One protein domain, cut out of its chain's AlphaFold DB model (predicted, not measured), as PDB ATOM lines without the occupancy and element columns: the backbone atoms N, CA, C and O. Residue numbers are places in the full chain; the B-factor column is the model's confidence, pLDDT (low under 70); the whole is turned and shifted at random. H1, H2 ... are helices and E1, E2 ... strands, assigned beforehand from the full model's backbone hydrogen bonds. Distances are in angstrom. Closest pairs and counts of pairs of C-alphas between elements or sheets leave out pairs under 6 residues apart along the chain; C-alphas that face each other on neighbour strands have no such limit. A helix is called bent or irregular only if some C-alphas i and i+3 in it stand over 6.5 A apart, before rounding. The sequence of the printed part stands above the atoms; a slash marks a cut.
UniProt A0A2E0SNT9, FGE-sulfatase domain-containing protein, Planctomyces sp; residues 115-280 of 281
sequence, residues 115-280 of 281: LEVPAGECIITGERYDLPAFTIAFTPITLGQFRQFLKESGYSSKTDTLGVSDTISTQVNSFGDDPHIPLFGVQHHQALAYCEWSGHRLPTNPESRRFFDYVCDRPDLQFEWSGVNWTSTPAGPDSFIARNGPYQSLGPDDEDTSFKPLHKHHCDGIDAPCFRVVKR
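What this domain is: This is residues 115 to 280 of the 281 residues of the protein "FGE-sulfatase domain-containing protein" of Planctomyces sp (UniProt A0A2E0SNT9). One helix, H4, sits in the crook of a bent two-stranded ribbon, in which E1 runs on into E2 and E3 into E4, and a small sheet, E5 E6 E7, covers another side of H4. H1, H2 and H3 gather at the other end with long loops, and residues 264 to 280 pass back through the middle. The printed part has 166 residues with four named helices and seven named strands, in the order E1 E2 E3 E4 H1 H2 H3 H4 E5 E6 E7. The sheet E5 - E6 - E7 and the pairs E1 - E4 and E2 - E3 are antiparallel; the class is mixed, with under half of the residues in named elements. The whole is compact, with a radius of gyration of the C-alphas of 15.6 A and spans of 43 by 33 by 28 A.

How they stand to each other: E1, residues 115 to 117, runs on into E2, residues 120 to 124, at 83 degrees; E3, residues 127 to 131, runs on into E4, residues 134 to 137, at 93 degrees. N 117 and O 134 are 2.8 A apart across E1 and E4; N 122 and O 129 are 3.0 A apart across the hairpin E2 and E3. H1, residues 143 to 153, touches H3, residues 188 to 198, at a steep tilt of 69 degrees, only just short of perpendicular; their closest C-alphas, of Phe 149 and Tyr 194, are 6.5 A apart. H2, residues 167 to 175, is close to H1 but not clearly touching, with C-alphas of Leu 143 and Ile 168 closest at 7.6 A. H4, residues 205 to 216, comes closest to E2 at the C-alphas of Cys 122 and Arg 210, 5.7 A. E5, residues 229 to 234, E6, residues 239 to 243, and E7, residues 259 to 263, form a meander, each strand the antiparallel neighbour of the one before; N 229 and O 243 are 2.7 A apart, N 240 and O 262 2.9 A. H4 is on one face of this sheet, making two layers, at a height over the sheet of 10.6 A, and runs along the strands; H3 only grazes it with residues 188 to 192. In the four helices every O i to N i+4 pair is within hydrogen-bond range.

Where its parts are: E1 begins at C-alpha 115, (-43.341, 52.295, -87.236). H1 is 15.3 A long, H3 15.4 A and H4 16.9 A. E7 ends at C-alpha 263, (-31.312, 55.468, -61.984).

The domain as a whole: The C-alphas farthest apart, of Gly 154 and Asp 253, are 47.4 A apart. The printed part has no cut. The long links are H1 to H2, H2 to H3, H4 to E5 and E6 to E7. Confidence is under 70 at 20 residues, among them 157 to 166.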
ATOM      1  N   LEU A 115     -43.030  50.997 -86.658       95.62
ATOM      2  CA  LEU A 115     -43.341  52.295 -87.236       95.62
ATOM      3  C   LEU A 115     -42.081  52.902 -87.854       95.62
ATOM      4  O   LEU A 115     -41.052  53.037 -87.189       95.62
ATOM      5  N   GLU A 116     -42.174  53.287 -89.125       97.94
ATOM      6  CA  GLU A 116     -41.158  54.101 -89.791       97.94
ATOM      7  C   GLU A 116     -41.387  55.572 -89.436       97.94
ATOM      8  O   GLU A 116     -42.404  56.163 -89.806       97.94
ATOM      9  N   VAL A 117     -40.434  56.167 -88.724       97.25
ATOM     10  CA  VAL A 117     -40.434  57.594 -88.407       97.25
ATOM     11  C   VAL A 117     -39.587  58.305 -89.466       97.25
ATOM     12  O   VAL A 117     -38.398  57.997 -89.606       97.25
ATOM     13  N   PRO A 118     -40.163  59.236 -90.249       98.12
ATOM     14  CA  PRO A 118     -39.415  59.938 -91.280       98.12
ATOM     15  C   PRO A 118     -38.344  60.840 -90.663       98.12
ATOM     16  O   PRO A 118     -38.501  61.351 -89.549       98.12
ATOM     17  N   ALA A 119     -37.283  61.084 -91.439       98.25
ATOM     18  CA  ALA A 119     -36.260  62.061 -91.091       98.25
ATOM     19  C   ALA A 119     -36.903  63.416 -90.770       98.25
ATOM     20  O   ALA A 119     -37.897  63.815 -91.388       98.25
ATOM     21  N   GLY A 120     -36.339  64.123 -89.803       96.50
ATOM     22  CA  GLY A 120     -36.870  65.402 -89.366       96.50
ATOM     23  C   GLY A 120     -36.187  65.905 -88.111       96.50
ATOM     24  O   GLY A 120     -35.232  65.307 -87.620       96.50
ATOM     25  N   GLU A 121     -36.703  67.011 -87.598       94.94
ATOM     26  CA  GLU A 121     -36.166  67.667 -86.414       94.94
ATOM     27  C   GLU A 121     -37.035  67.437 -85.176       94.94
ATOM     28  O   GLU A 121     -38.245  67.206 -85.272       94.94
ATOM     29  N   CYS A 122     -36.408  67.528 -84.004       92.00
ATOM     30  CA  CYS A 122     -37.096  67.716 -82.730       92.00
ATOM     31  C   CYS A 122     -36.350  68.735 -81.854       92.00
ATOM     32  O   CYS A 122     -35.134  68.903 -81.979       92.00
ATOM     33  N   ILE A 123     -37.078  69.394 -80.949       90.62
ATOM     34  CA  ILE A 123     -36.527  70.362 -79.994       90.62
ATOM     35  C   ILE A 123     -36.694  69.811 -78.578       90.62
ATOM     36  O   ILE A 123     -37.808  69.499 -78.164       90.62
ATOM     37  N   ILE A 124     -35.598  69.708 -77.828       90.12
ATOM     38  CA  ILE A 124     -35.592  69.261 -76.431       90.12
ATOM     39  C   ILE A 124     -34.932  70.356 -75.604       90.12
ATOM     40  O   ILE A 124     -33.765  70.673 -75.820       90.12
ATOM     41  N   THR A 125     -35.678  70.949 -74.669       87.69
ATOM     42  CA  THR A 125     -35.175  72.018 -73.782       87.69
ATOM     43  C   THR A 125     -34.463  73.153 -74.539       87.69
ATOM     44  O   THR A 125     -33.389  73.600 -74.147       87.69
ATOM     45  N   GLY A 126     -35.031  73.575 -75.675       87.69
ATOM     46  CA  GLY A 126     -34.479  74.619 -76.551       87.69
ATOM     47  C   GLY A 126     -33.331  74.178 -77.471       87.69
ATOM     48  O   GLY A 126     -32.934  74.935 -78.357       87.69
ATOM     49  N   GLU A 127     -32.809  72.961 -77.319       91.19
ATOM     50  CA  GLU A 127     -31.785  72.404 -78.202       91.19
ATOM     51  C   GLU A 127     -32.425  71.668 -79.384       91.19
ATOM     52  O   GLU A 127     -33.358  70.880 -79.217       91.19
ATOM     53  N   ARG A 128     -31.918  71.933 -80.593       94.19
ATOM     54  CA  ARG A 128     -32.407  71.343 -81.845       94.19
ATOM     55  C   ARG A 128     -31.591  70.110 -82.215       94.19
ATOM     56  O   ARG A 128     -30.364  70.163 -82.221       94.19
ATOM     57  N   TYR A 129     -32.287  69.046 -82.600       95.94
ATOM     58  CA  TYR A 129     -31.703  67.787 -83.044       95.94
ATOM     59  C   TYR A 129     -32.237  67.421 -84.430       95.94
ATOM     60  O   TYR A 129     -33.450  67.316 -84.609       95.94
ATOM     61  N   ASP A 130     -31.332  67.182 -85.380       97.81
ATOM     62  CA  ASP A 130     -31.650  66.645 -86.705       97.81
ATOM     63  C   ASP A 130     -31.496  65.121 -86.697       97.81
ATOM     64  O   ASP A 130     -30.424  64.595 -86.379       97.81
ATOM     65  N   LEU A 131     -32.559  64.400 -87.055       98.06
ATOM     66  CA  LEU A 131     -32.600  62.941 -87.025       98.06
ATOM     67  C   LEU A 131     -32.794  62.356 -88.429       98.06
ATOM     68  O   LEU A 131     -33.667  62.819 -89.175       98.06
ATOM     69  N   PRO A 132     -32.032  61.309 -88.805       98.19
ATOM     70  CA  PRO A 132     -32.355  60.515 -89.985       98.19
ATOM     71  C   PRO A 132     -33.677  59.764 -89.773       98.19
ATOM     72  O   PRO A 132     -34.192  59.689 -88.660       98.19
ATOM     73  N   ALA A 133     -34.219  59.179 -90.841       98.31
ATOM     74  CA  ALA A 133     -35.343  58.259 -90.700       98.31
ATOM     75  C   ALA A 133     -34.908  57.025 -89.896       98.31
ATOM     76  O   ALA A 133     -33.779  56.551 -90.046       98.31
ATOM     77  N   PHE A 134     -35.800  56.502 -89.060       98.56
ATOM     78  CA  PHE A 134     -35.539  55.319 -88.247       98.56
ATOM     79  C   PHE A 134     -36.811  54.497 -88.044       98.56
ATOM     80  O   PHE A 134     -37.922  55.021 -88.081       98.56
ATOM     81  N   THR A 135     -36.634  53.205 -87.779       98.44
ATOM     82  CA  THR A 135     -37.736  52.278 -87.512       98.44
ATOM     83  C   THR A 135     -37.761  51.898 -86.037       98.44
ATOM     84  O   THR A 135     -36.786  51.342 -85.526       98.44
ATOM     85  N   ILE A 136     -38.877  52.147 -85.357       97.69
ATOM     86  CA  ILE A 136     -39.055  51.910 -83.917       97.69
ATOM     87  C   ILE A 136     -40.286  51.040 -83.650       97.69
ATOM     88  O   ILE A 136     -41.242  51.049 -84.423       97.69
ATOM     89  N   ALA A 137     -40.258  50.269 -82.564       95.56
ATOM     90  CA  ALA A 137     -41.416  49.521 -82.088       95.56
ATOM     91  C   ALA A 137     -42.583  50.471 -81.747       95.56
ATOM     92  O   ALA A 137     -42.446  51.362 -80.897       95.56
ATOM     93  N   PHE A 138     -43.730  50.266 -82.400       92.25
ATOM     94  CA  PHE A 138     -44.939  51.073 -82.227       92.25
ATOM     95  C   PHE A 138     -45.569  50.897 -80.845       92.25
ATOM     96  O   PHE A 138     -46.079  51.863 -80.282       92.25
ATOM     97  N   THR A 139     -45.432  49.723 -80.227       90.94
ATOM     98  CA  THR A 139     -45.779  49.459 -78.818       90.94
ATOM     99  C   THR A 139     -44.517  49.176 -77.991       90.94
ATOM    100  O   THR A 139     -43.477  48.831 -78.568       90.94
ATOM    101  N   PRO A 140     -44.546  49.337 -76.652       92.62
ATOM    102  CA  PRO A 140     -43.451  48.866 -75.815       92.62
ATOM    103  C   PRO A 140     -43.294  47.348 -75.959       92.62
ATOM    104  O   PRO A 140     -44.220  46.653 -76.385       92.62
ATOM    105  N   ILE A 141     -42.124  46.836 -75.582       94.06
ATOM    106  CA  ILE A 141     -41.894  45.393 -75.540       94.06
ATOM    107  C   ILE A 141     -42.870  44.744 -74.558       94.06
ATOM    108  O   ILE A 141     -43.049  45.222 -73.435       94.06
ATOM    109  N   THR A 142     -43.508  43.659 -74.992       91.81
ATOM    110  CA  THR A 142     -44.557  42.990 -74.219       91.81
ATOM    111  C   THR A 142     -44.000  41.956 -73.243       91.81
ATOM    112  O   THR A 142     -42.872  41.466 -73.383       91.81
ATOM    113  N   LEU A 143     -44.825  41.556 -72.273       90.56
ATOM    114  CA  LEU A 143     -44.534  40.454 -71.356       90.56
ATOM    115  C   LEU A 143     -44.171  39.163 -72.113       90.56
ATOM    116  O   LEU A 143     -43.209  38.478 -71.760       90.56
ATOM    117  N   GLY A 144     -44.910  38.833 -73.174       90.94
ATOM    118  CA  GLY A 144     -44.684  37.648 -74.003       90.94
ATOM    119  C   GLY A 144     -43.363  37.691 -74.763       90.94
ATOM    120  O   GLY A 144     -42.608  36.717 -74.732       90.94
ATOM    121  N   GLN A 145     -43.050  38.831 -75.381       94.75
ATOM    122  CA  GLN A 145     -41.780  39.048 -76.078       94.75
ATOM    123  C   GLN A 145     -40.591  38.901 -75.121       94.75
ATOM    124  O   GLN A 145     -39.622  38.197 -75.411       94.75
ATOM    125  N   PHE A 146     -40.675  39.498 -73.933       94.44
ATOM    126  CA  PHE A 146     -39.603  39.395 -72.948       94.44
ATOM    127  C   PHE A 146     -39.473  37.981 -72.359       94.44
ATOM    128  O   PHE A 146     -38.366  37.496 -72.138       94.44
ATOM    129  N   ARG A 147     -40.580  37.258 -72.157       92.19
ATOM    130  CA  ARG A 147     -40.540  35.837 -71.762       92.19
ATOM    131  C   ARG A 147     -39.865  34.960 -72.800       92.19
ATOM    132  O   ARG A 147     -39.133  34.044 -72.428       92.19
ATOM    133  N   GLN A 148     -40.096  35.233 -74.083       93.81
ATOM    134  CA  GLN A 148     -39.392  34.550 -75.159       93.81
ATOM    135  C   GLN A 148     -37.884  34.800 -75.062       93.81
ATOM    136  O   GLN A 148     -37.116  33.839 -75.074       93.81
ATOM    137  N   PHE A 149     -37.470  36.054 -74.845       94.69
ATOM    138  CA  PHE A 149     -36.076  36.400 -74.560       94.69
ATOM    139  C   PHE A 149     -35.502  35.577 -73.400       94.69
ATOM    140  O   PHE A 149     -34.469  34.929 -73.574       94.69
ATOM    141  N   LEU A 150     -36.162  35.548 -72.239       92.19
ATOM    142  CA  LEU A 150     -35.686  34.793 -71.071       92.19
ATOM    143  C   LEU A 150     -35.536  33.297 -71.383       92.19
ATOM    144  O   LEU A 150     -34.519  32.684 -71.055       92.19
ATOM    145  N   LYS A 151     -36.534  32.721 -72.061       92.19
ATOM    146  CA  LYS A 151     -36.567  31.303 -72.433       92.19
ATOM    147  C   LYS A 151     -35.457  30.926 -73.415       92.19
ATOM    148  O   LYS A 151     -34.852  29.869 -73.256       92.19
ATOM    149  N   GLU A 152     -35.220  31.740 -74.440       96.12
ATOM    150  CA  GLU A 152     -34.294  31.412 -75.531       96.12
ATOM    151  C   GLU A 152     -32.842  31.779 -75.221       96.12
ATOM    152  O   GLU A 152     -31.928  31.057 -75.618       96.12
ATOM    153  N   SER A 153     -32.613  32.877 -74.499       95.19
ATOM    154  CA  SER A 153     -31.261  33.324 -74.140       95.19
ATOM    155  C   SER A 153     -30.700  32.630 -72.895       95.19
ATOM    156  O   SER A 153     -29.488  32.642 -72.682       95.19
ATOM    157  N   GLY A 154     -31.567  32.061 -72.047       91.12
ATOM    158  CA  GLY A 154     -31.185  31.579 -70.718       91.12
ATOM    159  C   GLY A 154     -30.767  32.706 -69.769       91.12
ATOM    160  O   GLY A 154     -30.084  32.447 -68.776       91.12
ATOM    161  N   TYR A 155     -31.132  33.955 -70.076       89.62
ATOM    162  CA  TYR A 155     -30.837  35.105 -69.235       89.62
ATOM    163  C   TYR A 155     -31.478  34.926 -67.856       89.62
ATOM    164  O   TYR A 155     -32.696  34.960 -67.707       89.62
ATOM    165  N   SER A 156     -30.647  34.758 -66.830       81.38
ATOM    166  CA  SER A 156     -31.071  34.874 -65.441       81.38
ATOM    167  C   SER A 156     -30.822  36.309 -64.997       81.38
ATOM    168  O   SER A 156     -29.657  36.727 -64.935       81.38
ATOM    169  N   SER A 157     -31.876  37.057 -64.658       65.81
ATOM    170  CA  SER A 157     -31.667  38.280 -63.889       65.81
ATOM    171  C   SER A 157     -30.929  37.858 -62.616       65.81
ATOM    172  O   SER A 157     -31.328  36.927 -61.911       65.81
ATOM    173  N   LYS A 158     -29.760  38.449 -62.355       60.62
ATOM    174  CA  LYS A 158     -29.202  38.325 -61.009       60.62
ATOM    175  C   LYS A 158     -30.258  38.944 -60.107       60.62
ATOM    176  O   LYS A 158     -30.665  40.066 -60.393       60.62
ATOM    177  N   THR A 159     -30.709  38.200 -59.093       53.75
ATOM    178  CA  THR A 159     -31.612  38.714 -58.054       53.75
ATOM    179  C   THR A 159     -31.195  40.128 -57.728       53.75
ATOM    180  O   THR A 159     -30.015  40.361 -57.428       53.75
ATOM    181  N   ASP A 160     -32.146  41.036 -57.888       50.31
ATOM    182  CA  ASP A 160     -31.913  42.457 -57.797       50.31
ATOM    183  C   ASP A 160     -31.128  42.759 -56.518       50.31
ATOM    184  O   ASP A 160     -31.439  42.231 -55.447       50.31
ATOM    185  N   THR A 161     -30.090  43.589 -56.600       44.47
ATOM    186  CA  THR A 161     -29.305  43.988 -55.416       44.47
ATOM    187  C   THR A 161     -30.165  44.663 -54.341       44.47
ATOM    188  O   THR A 161     -29.723  44.811 -53.204       44.47
ATOM    189  N   LEU A 162     -31.393  45.045 -54.700       47.62
ATOM    190  CA  LEU A 162     -32.405  45.664 -53.854       47.62
ATOM    191  C   LEU A 162     -33.395  44.662 -53.225       47.62
ATOM    192  O   LEU A 162     -34.246  45.076 -52.445       47.62
ATOM    193  N   GLY A 163     -33.291  43.359 -53.519       47.00
ATOM    194  CA  GLY A 163     -34.194  42.335 -52.972       47.00
ATOM    195  C   GLY A 163     -35.629  42.401 -53.510       47.00
ATOM    196  O   GLY A 163     -36.520  41.778 -52.932       47.00
ATOM    197  N   VAL A 164     -35.852  43.150 -54.593       50.81
ATOM    198  CA  VAL A 164     -37.141  43.256 -55.283       50.81
ATOM    199  C   VAL A 164     -37.398  41.969 -56.076       50.81
ATOM    200  O   VAL A 164     -36.469  41.326 -56.574       50.81
ATOM    201  N   SER A 165     -38.666  41.556 -56.117       55.28
ATOM    202  CA  SER A 165     -39.131  40.360 -56.829       55.28
ATOM    203  C   SER A 165     -38.773  40.420 -58.323       55.28
ATOM    204  O   SER A 165     -38.583  41.502 -58.872       55.28
ATOM    205  N   ASP A 166     -38.677  39.260 -58.980       68.50
ATOM    206  CA  ASP A 166     -38.430  39.178 -60.425       68.50
ATOM    207  C   ASP A 166     -39.447  40.050 -61.189       68.50
ATOM    208  O   ASP A 166     -40.646  40.006 -60.902       68.50
ATOM    209  N   THR A 167     -38.983  40.849 -62.158       70.38
ATOM    210  CA  THR A 167     -39.806  41.781 -62.954       70.38
ATOM    211  C   THR A 167     -41.067  41.099 -63.488       70.38
ATOM    212  O   THR A 167     -42.148  41.681 -63.490       70.38
ATOM    213  N   ILE A 168     -40.951  39.823 -63.872       76.25
ATOM    214  CA  ILE A 168     -42.075  39.018 -64.351       76.25
ATOM    215  C   ILE A 168     -43.083  38.717 -63.244       76.25
ATOM    216  O   ILE A 168     -44.278  38.840 -63.487       76.25
ATOM    217  N   SER A 169     -42.647  38.319 -62.045       73.38
ATOM    218  CA  SER A 169     -43.588  38.050 -60.952       73.38
ATOM    219  C   SER A 169     -44.289  39.322 -60.496       73.38
ATOM    220  O   SER A 169     -45.493  39.283 -60.262       73.38
ATOM    221  N   THR A 170     -43.577  40.452 -60.436       72.75
ATOM    222  CA  THR A 170     -44.193  41.752 -60.140       72.75
ATOM    223  C   THR A 170     -45.225  42.116 -61.210       72.75
ATOM    224  O   THR A 170     -46.366  42.405 -60.862       72.75
ATOM    225  N   GLN A 171     -44.880  42.012 -62.501       80.31
ATOM    226  CA  GLN A 171     -45.814  42.274 -63.602       80.31
ATOM    227  C   GLN A 171     -47.052  41.373 -63.524       80.31
ATOM    228  O   GLN A 171     -48.167  41.869 -63.611       80.31
ATOM    229  N   VAL A 172     -46.873  40.063 -63.340       74.06
ATOM    230  CA  VAL A 172     -47.990  39.107 -63.296       74.06
ATOM    231  C   VAL A 172     -48.920  39.385 -62.123       74.06
ATOM    232  O   VAL A 172     -50.137  39.324 -62.283       74.06
ATOM    233  N   ASN A 173     -48.359  39.714 -60.962       69.88
ATOM    234  CA  ASN A 173     -49.148  40.017 -59.774       69.88
ATOM    235  C   ASN A 173     -49.903  41.347 -59.903       69.88
ATOM    236  O   ASN A 173     -51.032  41.433 -59.433       69.88
ATOM    237  N   SER A 174     -49.297  42.362 -60.527       68.94
ATOM    238  CA  SER A 174     -49.877  43.710 -60.620       68.94
ATOM    239  C   SER A 174     -50.778  43.917 -61.839       68.94
ATOM    240  O   SER A 174     -51.757  44.648 -61.757       68.94
ATOM    241  N   PHE A 175     -50.454  43.292 -62.968       67.88
ATOM    242  CA  PHE A 175     -51.031  43.604 -64.281       67.88
ATOM    243  C   PHE A 175     -51.536  42.368 -65.040       67.88
ATOM    244  O   PHE A 175     -52.105  42.495 -66.123       67.88
ATOM    245  N   GLY A 176     -51.357  41.168 -64.482       72.06
ATOM    246  CA  GLY A 176     -51.815  39.917 -65.077       72.06
ATOM    247  C   GLY A 176     -50.800  39.238 -66.001       72.06
ATOM    248  O   GLY A 176     -49.675  39.689 -66.208       72.06
ATOM    249  N   ASP A 177     -51.211  38.084 -66.527       79.69
ATOM    250  CA  ASP A 177     -50.338  37.128 -67.223       79.69
ATOM    251  C   ASP A 177     -50.440  37.175 -68.760       79.69
ATOM    252  O   ASP A 177     -49.939  36.292 -69.462       79.69
ATOM    253  N   ASP A 178     -51.121  38.181 -69.307       81.50
ATOM    254  CA  ASP A 178     -51.341  38.297 -70.746       81.50
ATOM    255  C   ASP A 178     -50.026  38.621 -71.481       81.50
ATOM    256  O   ASP A 178     -49.381  39.626 -71.192       81.50
ATOM    257  N   PRO A 179     -49.589  37.801 -72.454       87.62
ATOM    258  CA  PRO A 179     -48.331  38.027 -73.154       87.62
ATOM    259  C   PRO A 179     -48.316  39.271 -74.066       87.62
ATOM    260  O   PRO A 179     -47.241  39.625 -74.557       87.62
ATOM    261  N   HIS A 180     -49.446  39.941 -74.306       85.12
ATOM    262  CA  HIS A 180     -49.523  41.118 -75.185       85.12
ATOM    263  C   HIS A 180     -49.423  42.446 -74.442       85.12
ATOM    264  O   HIS A 180     -49.233  43.482 -75.080       85.12
ATOM    265  N   ILE A 181     -49.498  42.432 -73.111       83.00
ATOM    266  CA  ILE A 181     -49.397  43.663 -72.332       83.00
ATOM    267  C   ILE A 181     -47.964  44.195 -72.338       83.00
ATOM    268  O   ILE A 181     -47.020  43.392 -72.308       83.00
ATOM    269  N   PRO A 182     -47.767  45.526 -72.341       87.50
ATOM    270  CA  PRO A 182     -46.455  46.121 -72.129       87.50
ATOM    271  C   PRO A 182     -45.808  45.598 -70.845       87.50
ATOM    272  O   PRO A 182     -46.461  45.488 -69.806       87.50
ATOM    273  N   LEU A 183     -44.517  45.284 -70.914       89.12
ATOM    274  CA  LEU A 183     -43.746  44.926 -69.734       89.12
ATOM    275  C   LEU A 183     -43.267  46.196 -69.023       89.12
ATOM    276  O   LEU A 183     -42.495  46.975 -69.590       89.12
ATOM    277  N   PHE A 184     -43.685  46.367 -67.772       87.44
ATOM    278  CA  PHE A 184     -43.233  47.441 -66.893       87.44
ATOM    279  C   PHE A 184     -42.238  46.921 -65.854       87.44
ATOM    280  O   PHE A 184     -42.108  45.719 -65.617       87.44
ATOM    281  N   GLY A 185     -41.510  47.849 -65.239       86.25
ATOM    282  CA  GLY A 185     -40.567  47.549 -64.164       86.25
ATOM    283  C   GLY A 185     -39.304  46.823 -64.621       86.25
ATOM    284  O   GLY A 185     -38.672  46.083 -63.865       86.25
ATOM    285  N   VAL A 186     -38.922  47.028 -65.880       87.81
ATOM    286  CA  VAL A 186     -37.678  46.491 -66.432       87.81
ATOM    287  C   VAL A 186     -36.554  47.444 -66.076       87.81
ATOM    288  O   VAL A 186     -36.633  48.632 -66.368       87.81
ATOM    289  N   GLN A 187     -35.468  46.951 -65.496       90.44
ATOM    290  CA  GLN A 187     -34.267  47.754 -65.297       90.44
ATOM    291  C   GLN A 187     -33.558  48.037 -66.623       90.44
ATOM    292  O   GLN A 187     -33.581  47.232 -67.556       90.44
ATOM    293  N   HIS A 188     -32.811  49.139 -66.684       93.88
ATOM    294  CA  HIS A 188     -32.138  49.571 -67.915       93.88
ATOM    295  C   HIS A 188     -31.234  48.484 -68.522       93.88
ATOM    296  O   HIS A 188     -31.259  48.226 -69.723       93.88
ATOM    297  N   HIS A 189     -30.485  47.769 -67.681       92.56
ATOM    298  CA  HIS A 189     -29.572  46.722 -68.138       92.56
ATOM    299  C   HIS A 189     -30.293  45.474 -68.687       92.56
ATOM    300  O   HIS A 189     -29.753  44.794 -69.560       92.56
ATOM    301  N   GLN A 190     -31.506  45.178 -68.211       92.75
ATOM    302  CA  GLN A 190     -32.348  44.105 -68.749       92.75
ATOM    303  C   GLN A 190     -32.887  44.498 -70.131       92.75
ATOM    304  O   GLN A 190     -32.862  43.686 -71.056       92.75
ATOM    305  N   ALA A 191     -33.289  45.763 -70.299       95.50
ATOM    306  CA  ALA A 191     -33.704  46.308 -71.590       95.50
ATOM    307  C   ALA A 191     -32.555  46.271 -72.616       95.50
ATOM    308  O   ALA A 191     -32.760  45.890 -73.770       95.50
ATOM    309  N   LEU A 192     -31.320  46.577 -72.198       96.31
ATOM    310  CA  LEU A 192     -30.128  46.423 -73.042       96.31
ATOM    311  C   LEU A 192     -29.843  44.958 -73.404       96.31
ATOM    312  O   LEU A 192     -29.516  44.675 -74.555       96.31
ATOM    313  N   ALA A 193     -29.983  44.026 -72.456       96.06
ATOM    314  CA  ALA A 193     -29.794  42.599 -72.718       96.06
ATOM    315  C   ALA A 193     -30.813  42.066 -73.741       96.06
ATOM    316  O   ALA A 193     -30.435  41.346 -74.665       96.06
ATOM    317  N   TYR A 194     -32.077  42.487 -73.628       96.88
ATOM    318  CA  TYR A 194     -33.108  42.197 -74.624       96.88
ATOM    319  C   TYR A 194     -32.755  42.786 -75.997       96.88
ATOM    320  O   TYR A 194     -32.874  42.107 -77.018       96.88
ATOM    321  N   CYS A 195     -32.312  44.048 -76.041       98.12
ATOM    322  CA  CYS A 195     -31.890  44.693 -77.286       98.12
ATOM    323  C   CYS A 195     -30.769  43.909 -77.975       98.12
ATOM    324  O   CYS A 195     -30.836  43.689 -79.179       98.12
ATOM    325  N   GLU A 196     -29.760  43.465 -77.224       97.81
ATOM    326  CA  GLU A 196     -28.649  42.689 -77.778       97.81
ATOM    327  C   GLU A 196     -29.117  41.334 -78.321       97.81
ATOM    328  O   GLU A 196     -28.795  40.990 -79.455       97.81
ATOM    329  N   TRP A 197     -29.935  40.600 -77.560       97.62
ATOM    330  CA  TRP A 197     -30.493  39.316 -77.997       97.62
ATOM    331  C   TRP A 197     -31.353  39.445 -79.261       97.62
ATOM    332  O   TRP A 197     -31.232  38.633 -80.176       97.62
ATOM    333  N   SER A 198     -32.188  40.483 -79.333       97.50
ATOM    334  CA  SER A 198     -33.097  40.705 -80.464       97.50
ATOM    335  C   SER A 198     -32.444  41.391 -81.671       97.50
ATOM    336  O   SER A 198     -33.111  41.593 -82.682       97.50
ATOM    337  N   GLY A 199     -31.157  41.757 -81.600       97.75
ATOM    338  CA  GLY A 199     -30.458  42.457 -82.685       97.75
ATOM    339  C   GLY A 199     -30.865  43.927 -82.852       97.75
ATOM    340  O   GLY A 199     -30.672  44.516 -83.916       97.75
ATOM    341  N   HIS A 200     -31.411  44.542 -81.805       98.31
ATOM    342  CA  HIS A 200     -31.907  45.916 -81.795       98.31
ATOM    343  C   HIS A 200     -31.102  46.809 -80.833       98.31
ATOM    344  O   HIS A 200     -30.007  46.462 -80.371       98.31
ATOM    345  N   ARG A 201     -31.609  48.015 -80.569       98.38
ATOM    346  CA  ARG A 201     -31.080  48.953 -79.570       98.38
ATOM    347  C   ARG A 201     -32.208  49.750 -78.924       98.38
ATOM    348  O   ARG A 201     -33.294  49.847 -79.492       98.38
ATOM    349  N   LEU A 202     -31.928  50.373 -77.783       98.38
ATOM    350  CA  LEU A 202     -32.809  51.404 -77.242       98.38
ATOM    351  C   LEU A 202     -32.795  52.649 -78.151       98.38
ATOM    352  O   LEU A 202     -31.764  52.935 -78.779       98.38
ATOM    353  N   PRO A 203     -33.908  53.396 -78.227       97.88
ATOM    354  CA  PRO A 203     -33.909  54.720 -78.832       97.88
ATOM    355  C   PRO A 203     -33.048  55.683 -78.010       97.88
ATOM    356  O   PRO A 203     -32.933  55.564 -76.790       97.88
ATOM    357  N   THR A 204     -32.468  56.672 -78.671       97.94
ATOM    358  CA  THR A 204     -31.896  57.852 -78.015       97.94
ATOM    359  C   THR A 204     -33.005  58.785 -77.520       97.94
ATOM    360  O   THR A 204     -34.158  58.693 -77.940       97.94
ATOM    361  N   ASN A 205     -32.659  59.728 -76.645       96.25
ATOM    362  CA  ASN A 205     -33.590  60.739 -76.157       96.25
ATOM    363  C   ASN A 205     -34.258  61.558 -77.290       96.25
ATOM    364  O   ASN A 205     -35.480  61.711 -77.241       96.25
ATOM    365  N   PRO A 206     -33.527  62.027 -78.325       96.31
ATOM    366  CA  PRO A 206     -34.137  62.675 -79.488       96.31
ATOM    367  C   PRO A 206     -35.014  61.748 -80.335       96.31
ATOM    368  O   PRO A 206     -36.100  62.152 -80.736       96.31
ATOM    369  N   GLU A 207     -34.609  60.495 -80.571       97.56
ATOM    370  CA  GLU A 207     -35.438  59.539 -81.326       97.56
ATOM    371  C   GLU A 207     -36.763  59.252 -80.619       97.56
ATOM    372  O   GLU A 207     -37.814  59.276 -81.257       97.56
ATOM    373  N   SER A 208     -36.740  59.045 -79.298       95.31
ATOM    374  CA  SER A 208     -37.970  58.878 -78.518       95.31
ATOM    375  C   SER A 208     -38.861  60.114 -78.607       95.31
ATOM    376  O   SER A 208     -40.062  59.974 -78.816       95.31
ATOM    377  N   ARG A 209     -38.291  61.324 -78.497       93.81
ATOM    378  CA  ARG A 209     -39.062  62.566 -78.654       93.81
ATOM    379  C   ARG A 209     -39.721  62.637 -80.030       93.81
ATOM    380  O   ARG A 209     -40.927  62.836 -80.122       93.81
ATOM    381  N   ARG A 210     -38.940  62.412 -81.088       94.56
ATOM    382  CA  ARG A 210     -39.414  62.469 -82.471       94.56
ATOM    383  C   ARG A 210     -40.494  61.429 -82.764       94.56
ATOM    384  O   ARG A 210     -41.431  61.735 -83.492       94.56
ATOM    385  N   PHE A 211     -40.376  60.225 -82.200       94.44
ATOM    386  CA  PHE A 211     -41.413  59.198 -82.280       94.44
ATOM    387  C   PHE A 211     -42.734  59.690 -81.683       94.44
ATOM    388  O   PHE A 211     -43.759  59.608 -82.355       94.44
ATOM    389  N   PHE A 212     -42.714  60.229 -80.461       91.69
ATOM    390  CA  PHE A 212     -43.939  60.706 -79.819       91.69
ATOM    391  C   PHE A 212     -44.561  61.882 -80.570       91.69
ATOM    392  O   PHE A 212     -45.755  61.823 -80.844       91.69
ATOM    393  N   ASP A 213     -43.773  62.880 -80.983       90.69
ATOM    394  CA  ASP A 213     -44.275  63.998 -81.797       90.69
ATOM    395  C   ASP A 213     -44.954  63.476 -83.081       90.69
ATOM    396  O   ASP A 213     -46.079  63.848 -83.403       90.69
ATOM    397  N   TYR A 214     -44.302  62.537 -83.780       92.25
ATOM    398  CA  TYR A 214     -44.819  61.962 -85.023       92.25
ATOM    399  C   TYR A 214     -46.127  61.185 -84.839       92.25
ATOM    400  O   TYR A 214     -47.008  61.263 -85.693       92.25
ATOM    401  N   VAL A 215     -46.260  60.429 -83.748       90.06
ATOM    402  CA  VAL A 215     -47.489  59.682 -83.443       90.06
ATOM    403  C   VAL A 215     -48.620  60.626 -83.032       90.06
ATOM    404  O   VAL A 215     -49.761  60.409 -83.429       90.06
ATOM    405  N   CYS A 216     -48.325  61.703 -82.301       85.81
ATOM    406  CA  CYS A 216     -49.345  62.660 -81.860       85.81
ATOM    407  C   CYS A 216     -49.968  63.444 -83.026       85.81
ATOM    408  O   CYS A 216     -51.155  63.759 -82.988       85.81
ATOM    409  N   ASP A 217     -49.210  63.673 -84.099       88.19
ATOM    410  CA  ASP A 217     -49.704  64.293 -85.335       88.19
ATOM    411  C   ASP A 217     -50.499  63.318 -86.236       88.19
ATOM    412  O   ASP A 217     -50.931  63.679 -87.337       88.19
ATOM    413  N   ARG A 218     -50.688  62.064 -85.805       88.38
ATOM    414  CA  ARG A 218     -51.290  60.978 -86.588       88.38
ATOM    415  C   ARG A 218     -52.502  60.388 -85.864       88.38
ATOM    416  O   ARG A 218     -52.392  59.329 -85.254       88.38
ATOM    417  N   PRO A 219     -53.687  61.021 -85.968       80.94
ATOM    418  CA  PRO A 219     -54.896  60.542 -85.292       80.94
ATOM    419  C   PRO A 219     -55.379  59.171 -85.792       80.94
ATOM    420  O   PRO A 219     -56.220  58.546 -85.157       80.94
ATOM    421  N   ASP A 220     -54.870  58.703 -86.936       85.12
ATOM    422  CA  ASP A 220     -55.102  57.352 -87.447       85.12
ATOM    423  C   ASP A 220     -54.295  56.274 -86.706       85.12
ATOM    424  O   ASP A 220     -54.647  55.097 -86.765       85.12
ATOM    425  N   LEU A 221     -53.227  56.658 -86.003       82.19
ATOM    426  CA  LEU A 221     -52.467  55.767 -85.140       82.19
ATOM    427  C   LEU A 221     -53.110  55.777 -83.751       82.19
ATOM    428  O   LEU A 221     -52.880  56.681 -82.951       82.19
ATOM    429  N   GLN A 222     -53.917  54.756 -83.458       72.19
ATOM    430  CA  GLN A 222     -54.436  54.527 -82.109       72.19
ATOM    431  C   GLN A 222     -53.278  54.127 -81.190       72.19
ATOM    432  O   GLN A 222     -52.855  52.972 -81.142       72.19
ATOM    433  N   PHE A 223     -52.703  55.124 -80.523       69.69
ATOM    434  CA  PHE A 223     -51.578  54.950 -79.623       69.69
ATOM    435  C   PHE A 223     -52.071  54.809 -78.190       69.69
ATOM    436  O   PHE A 223     -52.230  55.780 -77.451       69.69
ATOM    437  N   GLU A 224     -52.303  53.567 -77.809       63.25
ATOM    438  CA  GLU A 224     -52.571  53.186 -76.436       63.25
ATOM    439  C   GLU A 224     -51.222  52.752 -75.833       63.25
ATOM    440  O   GLU A 224     -50.449  52.044 -76.483       63.25
ATOM    441  N   TRP A 225     -50.914  53.154 -74.599       65.69
ATOM    442  CA  TRP A 225     -49.737  52.691 -73.837       65.69
ATOM    443  C   TRP A 225     -48.371  53.265 -74.251       65.69
ATOM    444  O   TRP A 225     -47.561  52.668 -74.970       65.69
ATOM    445  N   SER A 226     -48.024  54.405 -73.665       70.06
ATOM    446  CA  SER A 226     -46.645  54.899 -73.634       70.06
ATOM    447  C   SER A 226     -45.833  54.245 -72.521       70.06
ATOM    448  O   SER A 226     -44.824  53.615 -72.820       70.06
ATOM    449  N   GLY A 227     -46.254  54.409 -71.264       80.94
ATOM    450  CA  GLY A 227     -45.408  54.227 -70.089       80.94
ATOM    451  C   GLY A 227     -44.183  55.150 -70.074       80.94
ATOM    452  O   GLY A 227     -43.920  55.921 -71.003       80.94
ATOM    453  N   VAL A 228     -43.380  55.021 -69.020       88.69
ATOM    454  CA  VAL A 228     -42.058  55.651 -68.931       88.69
ATOM    455  C   VAL A 228     -41.045  54.783 -69.685       88.69
ATOM    456  O   VAL A 228     -40.668  53.715 -69.231       88.69
ATOM    457  N   ASN A 229     -40.607  55.222 -70.861       93.31
ATOM    458  CA  ASN A 229     -39.752  54.460 -71.768       93.31
ATOM    459  C   ASN A 229     -38.272  54.741 -71.522       93.31
ATOM    460  O   ASN A 229     -37.833  55.891 -71.612       93.31
ATOM    461  N   TRP A 230     -37.480  53.690 -71.326       96.06
ATOM    462  CA  TRP A 230     -36.023  53.798 -71.330       96.06
ATOM    463  C   TRP A 230     -35.465  54.324 -72.654       96.06
ATOM    464  O   TRP A 230     -35.912  53.943 -73.737       96.06
ATOM    465  N   THR A 231     -34.409  55.135 -72.553       96.94
ATOM    466  CA  THR A 231     -33.567  55.532 -73.688       96.94
ATOM    467  C   THR A 231     -32.121  55.076 -73.482       96.94
ATOM    468  O   THR A 231     -31.705  54.691 -72.385       96.94
ATOM    469  N   SER A 232     -31.314  55.136 -74.539       97.19
ATOM    470  CA  SER A 232     -29.866  54.930 -74.463       97.19
ATOM    471  C   SER A 232     -29.094  56.173 -74.004       97.19
ATOM    472  O   SER A 232     -27.871  56.110 -73.906       97.19
ATOM    473  N   THR A 233     -29.757  57.313 -73.778       97.38
ATOM    474  CA  THR A 233     -29.086  58.586 -73.478       97.38
ATOM    475  C   THR A 233     -28.704  58.666 -71.998       97.38
ATOM    476  O   THR A 233     -29.593  58.625 -71.143       97.38
ATOM    477  N   PRO A 234     -27.407  58.804 -71.662       96.69
ATOM    478  CA  PRO A 234     -26.972  58.963 -70.278       96.69
ATOM    479  C   PRO A 234     -27.470  60.276 -69.667       96.69
ATOM    480  O   PRO A 234     -27.483  61.312 -70.327       96.69
ATOM    481  N   ALA A 235     -27.817  60.233 -68.384       95.19
ATOM    482  CA  ALA A 235     -28.181  61.388 -67.560       95.19
ATOM    483  C   ALA A 235     -27.270  61.541 -66.325       95.19
ATOM    484  O   ALA A 235     -27.544  62.323 -65.418       95.19
ATOM    485  N   GLY A 236     -26.203  60.744 -66.263       94.94
ATOM    486  CA  GLY A 236     -25.251  60.663 -65.162       94.94
ATOM    487  C   GLY A 236     -24.459  59.351 -65.226       94.94
ATOM    488  O   GLY A 236     -24.638  58.584 -66.171       94.94
ATOM    489  N   PRO A 237     -23.597  59.065 -64.232       94.44
ATOM    490  CA  PRO A 237     -22.806  57.828 -64.193       94.44
ATOM    491  C   PRO A 237     -23.655  56.551 -64.145       94.44
ATOM    492  O   PRO A 237     -23.304  55.554 -64.769       94.44
ATOM    493  N   ASP A 238     -24.782  56.603 -63.431       93.50
ATOM    494  CA  ASP A 238     -25.675  55.464 -63.196       93.50
ATOM    495  C   ASP A 238     -27.138  55.779 -63.534       93.50
ATOM    496  O   ASP A 238     -28.045  55.067 -63.105       93.50
ATOM    497  N   SER A 239     -27.373  56.838 -64.308       94.88
ATOM    498  CA  SER A 239     -28.716  57.296 -64.660       94.88
ATOM    499  C   SER A 239     -28.856  57.480 -66.160       94.88
ATOM    500  O   SER A 239     -27.916  57.891 -66.840       94.88
ATOM    501  N   PHE A 240     -30.056  57.224 -66.663       96.31
ATOM    502  CA  PHE A 240     -30.418  57.364 -68.065       96.31
ATOM    503  C   PHE A 240     -31.679  58.200 -68.187       96.31
ATOM    504  O   PHE A 240     -32.509  58.236 -67.277       96.31
ATOM    505  N   ILE A 241     -31.819  58.880 -69.318       95.56
ATOM    506  CA  ILE A 241     -33.056  59.578 -69.628       95.56
ATOM    507  C   ILE A 241     -34.137  58.532 -69.903       95.56
ATOM    508  O   ILE A 241     -33.932  57.613 -70.701       95.56
ATOM    509  N   ALA A 242     -35.287  58.687 -69.260       94.25
ATOM    510  CA  ALA A 242     -36.509  57.987 -69.616       94.25
ATOM    511  C   ALA A 242     -37.582  59.002 -70.014       94.25
ATOM    512  O   ALA A 242     -37.603  60.109 -69.470       94.25
ATOM    513  N   ARG A 243     -38.451  58.635 -70.960       92.12
ATOM    514  CA  ARG A 243     -39.532  59.499 -71.452       92.12
ATOM    515  C   ARG A 243     -40.902  58.904 -71.193       92.12
ATOM    516  O   ARG A 243     -41.158  57.781 -71.614       92.12
ATOM    517  N   ASN A 244     -41.783  59.660 -70.554       85.62
ATOM    518  CA  ASN A 244     -43.199  59.311 -70.512       85.62
ATOM    519  C   ASN A 244     -43.842  59.590 -71.887       85.62
ATOM    520  O   ASN A 244     -43.253  60.285 -72.713       85.62
ATOM    521  N   GLY A 245     -45.050  59.105 -72.147       71.00
ATOM    522  CA  GLY A 245     -45.840  59.545 -73.308       71.00
ATOM    523  C   GLY A 245     -47.347  59.430 -73.059       71.00
ATOM    524  O   GLY A 245     -47.732  59.131 -71.930       71.00
ATOM    525  N   PRO A 246     -48.179  59.519 -74.109       62.91
ATOM    526  CA  PRO A 246     -47.984  60.429 -75.234       62.91
ATOM    527  C   PRO A 246     -48.102  61.894 -74.774       62.91
ATOM    528  O   PRO A 246     -48.747  62.195 -73.772       62.91
ATOM    529  N   TYR A 247     -47.443  62.794 -75.506       67.81
ATOM    530  CA  TYR A 247     -47.412  64.229 -75.217       67.81
ATOM    531  C   TYR A 247     -48.310  65.008 -76.167       67.81
ATOM    532  O   TYR A 247     -48.610  64.580 -77.269       67.81
ATOM    533  N   GLN A 248     -48.720  66.192 -75.740       70.12
ATOM    534  CA  GLN A 248     -49.261  67.183 -76.659       70.12
ATOM    535  C   GLN A 248     -48.112  67.748 -77.501       70.12
ATOM    536  O   GLN A 248     -46.970  67.784 -77.038       70.12
ATOM    537  N   SER A 249     -48.402  68.183 -78.728       71.69
ATOM    538  CA  SER A 249     -47.417  68.904 -79.540       71.69
ATOM    539  C   SER A 249     -46.899  70.102 -78.740       71.69
ATOM    540  O   SER A 249     -47.688  70.959 -78.336       71.69
ATOM    541  N   LEU A 250     -45.596  70.120 -78.457       78.12
ATOM    542  CA  LEU A 250     -44.953  71.203 -77.718       78.12
ATOM    543  C   LEU A 250     -44.469  72.264 -78.701       78.12
ATOM    544  O   LEU A 250     -43.756  71.964 -79.666       78.12
ATOM    545  N   GLY A 251     -44.819  73.513 -78.423       78.25
ATOM    546  CA  GLY A 251     -44.221  74.670 -79.060       78.25
ATOM    547  C   GLY A 251     -42.719  74.775 -78.762       78.25
ATOM    548  O   GLY A 251     -42.203  74.142 -77.840       78.25
ATOM    549  N   PRO A 252     -41.987  75.598 -79.530       75.69
ATOM    550  CA  PRO A 252     -40.539  75.761 -79.369       75.69
ATOM    551  C   PRO A 252     -40.126  76.322 -77.999       75.69
ATOM    552  O   PRO A 252     -38.994  76.092 -77.577       75.69
ATOM    553  N   ASP A 253     -41.034  77.036 -77.327       82.12
ATOM    554  CA  ASP A 253     -40.808  77.676 -76.026       82.12
ATOM    555  C   ASP A 253     -41.430  76.897 -74.853       82.12
ATOM    556  O   ASP A 253     -41.269  77.296 -73.699       82.12
ATOM    557  N   ASP A 254     -42.142  75.798 -75.127       83.94
ATOM    558  CA  ASP A 254     -42.798  75.014 -74.085       83.94
ATOM    559  C   ASP A 254     -41.778  74.163 -73.315       83.94
ATOM    560  O   ASP A 254     -40.825  73.605 -73.871       83.94
ATOM    561  N   GLU A 255     -41.987  74.038 -72.003       85.38
ATOM    562  CA  GLU A 255     -41.139  73.211 -71.151       85.38
ATOM    563  C   GLU A 255     -41.371  71.720 -71.442       85.38
ATOM    564  O   GLU A 255     -42.466  71.187 -71.253       85.38
ATOM    565  N   ASP A 256     -40.315  71.024 -71.875       86.69
ATOM    566  CA  ASP A 256     -40.348  69.578 -72.089       86.69
ATOM    567  C   ASP A 256     -40.267  68.837 -70.744       86.69
ATOM    568  O   ASP A 256     -39.197  68.420 -70.302       86.69
ATOM    569  N   THR A 257     -41.418  68.648 -70.099       86.19
ATOM    570  CA  THR A 257     -41.557  67.866 -68.855       86.19
ATOM    571  C   THR A 257     -41.637  66.355 -69.108       86.19
ATOM    572  O   THR A 257     -41.862  65.577 -68.178       86.19
ATOM    573  N   SER A 258     -41.452  65.913 -70.362       84.75
ATOM    574  CA  SER A 258     -41.643  64.513 -70.755       84.75
ATOM    575  C   SER A 258     -40.528  63.567 -70.413       84.75
ATOM    576  O   SER A 258     -40.701  62.353 -70.532       84.75
ATOM    577  N   PHE A 259     -39.392  64.095 -69.988       88.44
ATOM    578  CA  PHE A 259     -38.227  63.295 -69.696       88.44
ATOM    579  C   PHE A 259     -37.784  63.486 -68.254       88.44
ATOM    580  O   PHE A 259     -37.904  64.561 -67.669       88.44
ATOM    581  N   LYS A 260     -37.220  62.426 -67.681       91.50
ATOM    582  CA  LYS A 260     -36.589  62.484 -66.366       91.50
ATOM    583  C   LYS A 260     -35.361  61.588 -66.306       91.50
ATOM    584  O   LYS A 260     -35.336  60.535 -66.952       91.50
ATOM    585  N   PRO A 261     -34.330  61.989 -65.548       93.81
ATOM    586  CA  PRO A 261     -33.231  61.099 -65.226       93.81
ATOM    587  C   PRO A 261     -33.736  60.012 -64.273       93.81
ATOM    588  O   PRO A 261     -34.205  60.310 -63.176       93.81
ATOM    589  N   LEU A 262     -33.604  58.749 -64.668       92.06
ATOM    590  CA  LEU A 262     -33.875  57.604 -63.805       92.06
ATOM    591  C   LEU A 262     -32.590  56.827 -63.557       92.06
ATOM    592  O   LEU A 262     -31.786  56.622 -64.467       92.06
ATOM    593  N   HIS A 263     -32.407  56.369 -62.322       93.31
ATOM    594  CA  HIS A 263     -31.312  55.468 -61.984       93.31
ATOM    595  C   HIS A 263     -31.469  54.144 -62.745       93.31
ATOM    596  O   HIS A 263     -32.576  53.630 -62.861       93.31
ATOM    597  N   LYS A 264     -30.378  53.535 -63.215       90.88
ATOM    598  CA  LYS A 264     -30.388  52.313 -64.046       90.88
ATOM    599  C   LYS A 264     -31.074  51.091 -63.410       90.88
ATOM    600  O   LYS A 264     -31.412  50.147 -64.121       90.88
ATOM    601  N   HIS A 265     -31.242  51.112 -62.086       89.12
ATOM    602  CA  HIS A 265     -31.934  50.089 -61.287       89.12
ATOM    603  C   HIS A 265     -33.378  50.467 -60.924       89.12
ATOM    604  O   HIS A 265     -33.988  49.803 -60.102       89.12
ATOM    605  N   HIS A 266     -33.922  51.552 -61.477       84.44
ATOM    606  CA  HIS A 266     -35.310  51.931 -61.241       84.44
ATOM    607  C   HIS A 266     -36.249  50.925 -61.925       84.44
ATOM    608  O   HIS A 266     -36.138  50.703 -63.130       84.44
ATOM    609  N   CYS A 267     -37.142  50.309 -61.153       78.31
ATOM    610  CA  CYS A 267     -38.077  49.285 -61.632       78.31
ATOM    611  C   CYS A 267     -39.469  49.347 -60.981       78.31
ATOM    612  O   CYS A 267     -40.353  48.618 -61.412       78.31
ATOM    613  N   ASP A 268     -39.693  50.218 -59.993       70.56
ATOM    614  CA  ASP A 268     -40.897  50.177 -59.156       70.56
ATOM    615  C   ASP A 268     -41.611  51.534 -59.083       70.56
ATOM    616  O   ASP A 268     -40.999  52.594 -59.237       70.56
ATOM    617  N   GLY A 269     -42.904  51.484 -58.748       67.06
ATOM    618  CA  GLY A 269     -43.763  52.642 -58.495       67.06
ATOM    619  C   GLY A 269     -44.589  53.075 -59.708       67.06
ATOM    620  O   GLY A 269     -44.638  52.386 -60.723       67.06
ATOM    621  N   ILE A 270     -45.218  54.252 -59.599       60.78
ATOM    622  CA  ILE A 270     -46.003  54.894 -60.678       60.78
ATOM    623  C   ILE A 270     -45.151  55.103 -61.947       60.78
ATOM    624  O   ILE A 270     -45.665  55.185 -63.056       60.78
ATOM    625  N   ASP A 271     -43.828  55.123 -61.782       71.50
ATOM    626  CA  ASP A 271     -42.846  55.364 -62.831       71.50
ATOM    627  C   ASP A 271     -42.149  54.097 -63.342       71.50
ATOM    628  O   ASP A 271     -41.130  54.206 -64.028       71.50
ATOM    629  N   ALA A 272     -42.683  52.910 -63.021       80.75
ATOM    630  CA  ALA A 272     -42.126  51.628 -63.438       80.75
ATOM    631  C   ALA A 272     -41.865  51.622 -64.960       80.75
ATOM    632  O   ALA A 272     -42.805  51.652 -65.760       80.75
ATOM    633  N   PRO A 273     -40.594  51.597 -65.390       84.94
ATOM    634  CA  PRO A 273     -40.271  51.899 -66.766       84.94
ATOM    635  C   PRO A 273     -40.484  50.683 -67.665       84.94
ATOM    636  O   PRO A 273     -40.194  49.540 -67.299       84.94
ATOM    637  N   CYS A 274     -40.972  50.951 -68.868       92.00
ATOM    638  CA  CYS A 274     -41.014  50.037 -69.997       92.00
ATOM    639  C   CYS A 274     -39.919  50.427 -71.005       92.00
ATOM    640  O   CYS A 274     -39.074  51.294 -70.749       92.00
ATOM    641  N   PHE A 275     -39.889  49.786 -72.173       95.00
ATOM    642  CA  PHE A 275     -38.966  50.188 -73.230       95.00
ATOM    643  C   PHE A 275     -39.459  49.817 -74.625       95.00
ATOM    644  O   PHE A 275     -40.236  48.882 -74.819       95.00
ATOM    645  N   ARG A 276     -38.941  50.556 -75.607       95.31
ATOM    646  CA  ARG A 276     -39.089  50.313 -77.044       95.31
ATOM    647  C   ARG A 276     -37.737  49.985 -77.636       95.31
ATOM    648  O   ARG A 276     -36.698  50.314 -77.062       95.31
ATOM    649  N   VAL A 277     -37.759  49.375 -78.810       97.88
ATOM    650  CA  VAL A 277     -36.543  49.057 -79.553       97.88
ATOM    651  C   VAL A 277     -36.553  49.723 -80.920       97.88
ATOM    652  O   VAL A 277     -37.600  49.876 -81.545       97.88
ATOM    653  N   VAL A 278     -35.371  50.118 -81.378       98.38
ATOM    654  CA  VAL A 278     -35.108  50.675 -82.708       98.38
ATOM    655  C   VAL A 278     -34.286  49.659 -83.496       98.38
ATOM    656  O   VAL A 278     -33.371  49.034 -82.942       98.38
ATOM    657  N   LYS A 279     -34.586  49.491 -84.789       98.19
ATOM    658  CA  LYS A 279     -33.764  48.654 -85.677       98.19
ATOM    659  C   LYS A 279     -32.339  49.210 -85.759       98.19
ATOM    660  O   LYS A 279     -32.137  50.422 -85.839       98.19
ATOM    661  N   ARG A 280     -31.331  48.332 -85.745       94.25
ATOM    662  CA  ARG A 280     -29.961  48.735 -86.093       94.25
ATOM    663  C   ARG A 280     -29.914  48.974 -87.606       94.25
ATOM    664  O   ARG A 280     -30.338  48.113 -88.370       94.25
TER     665      ARG A 280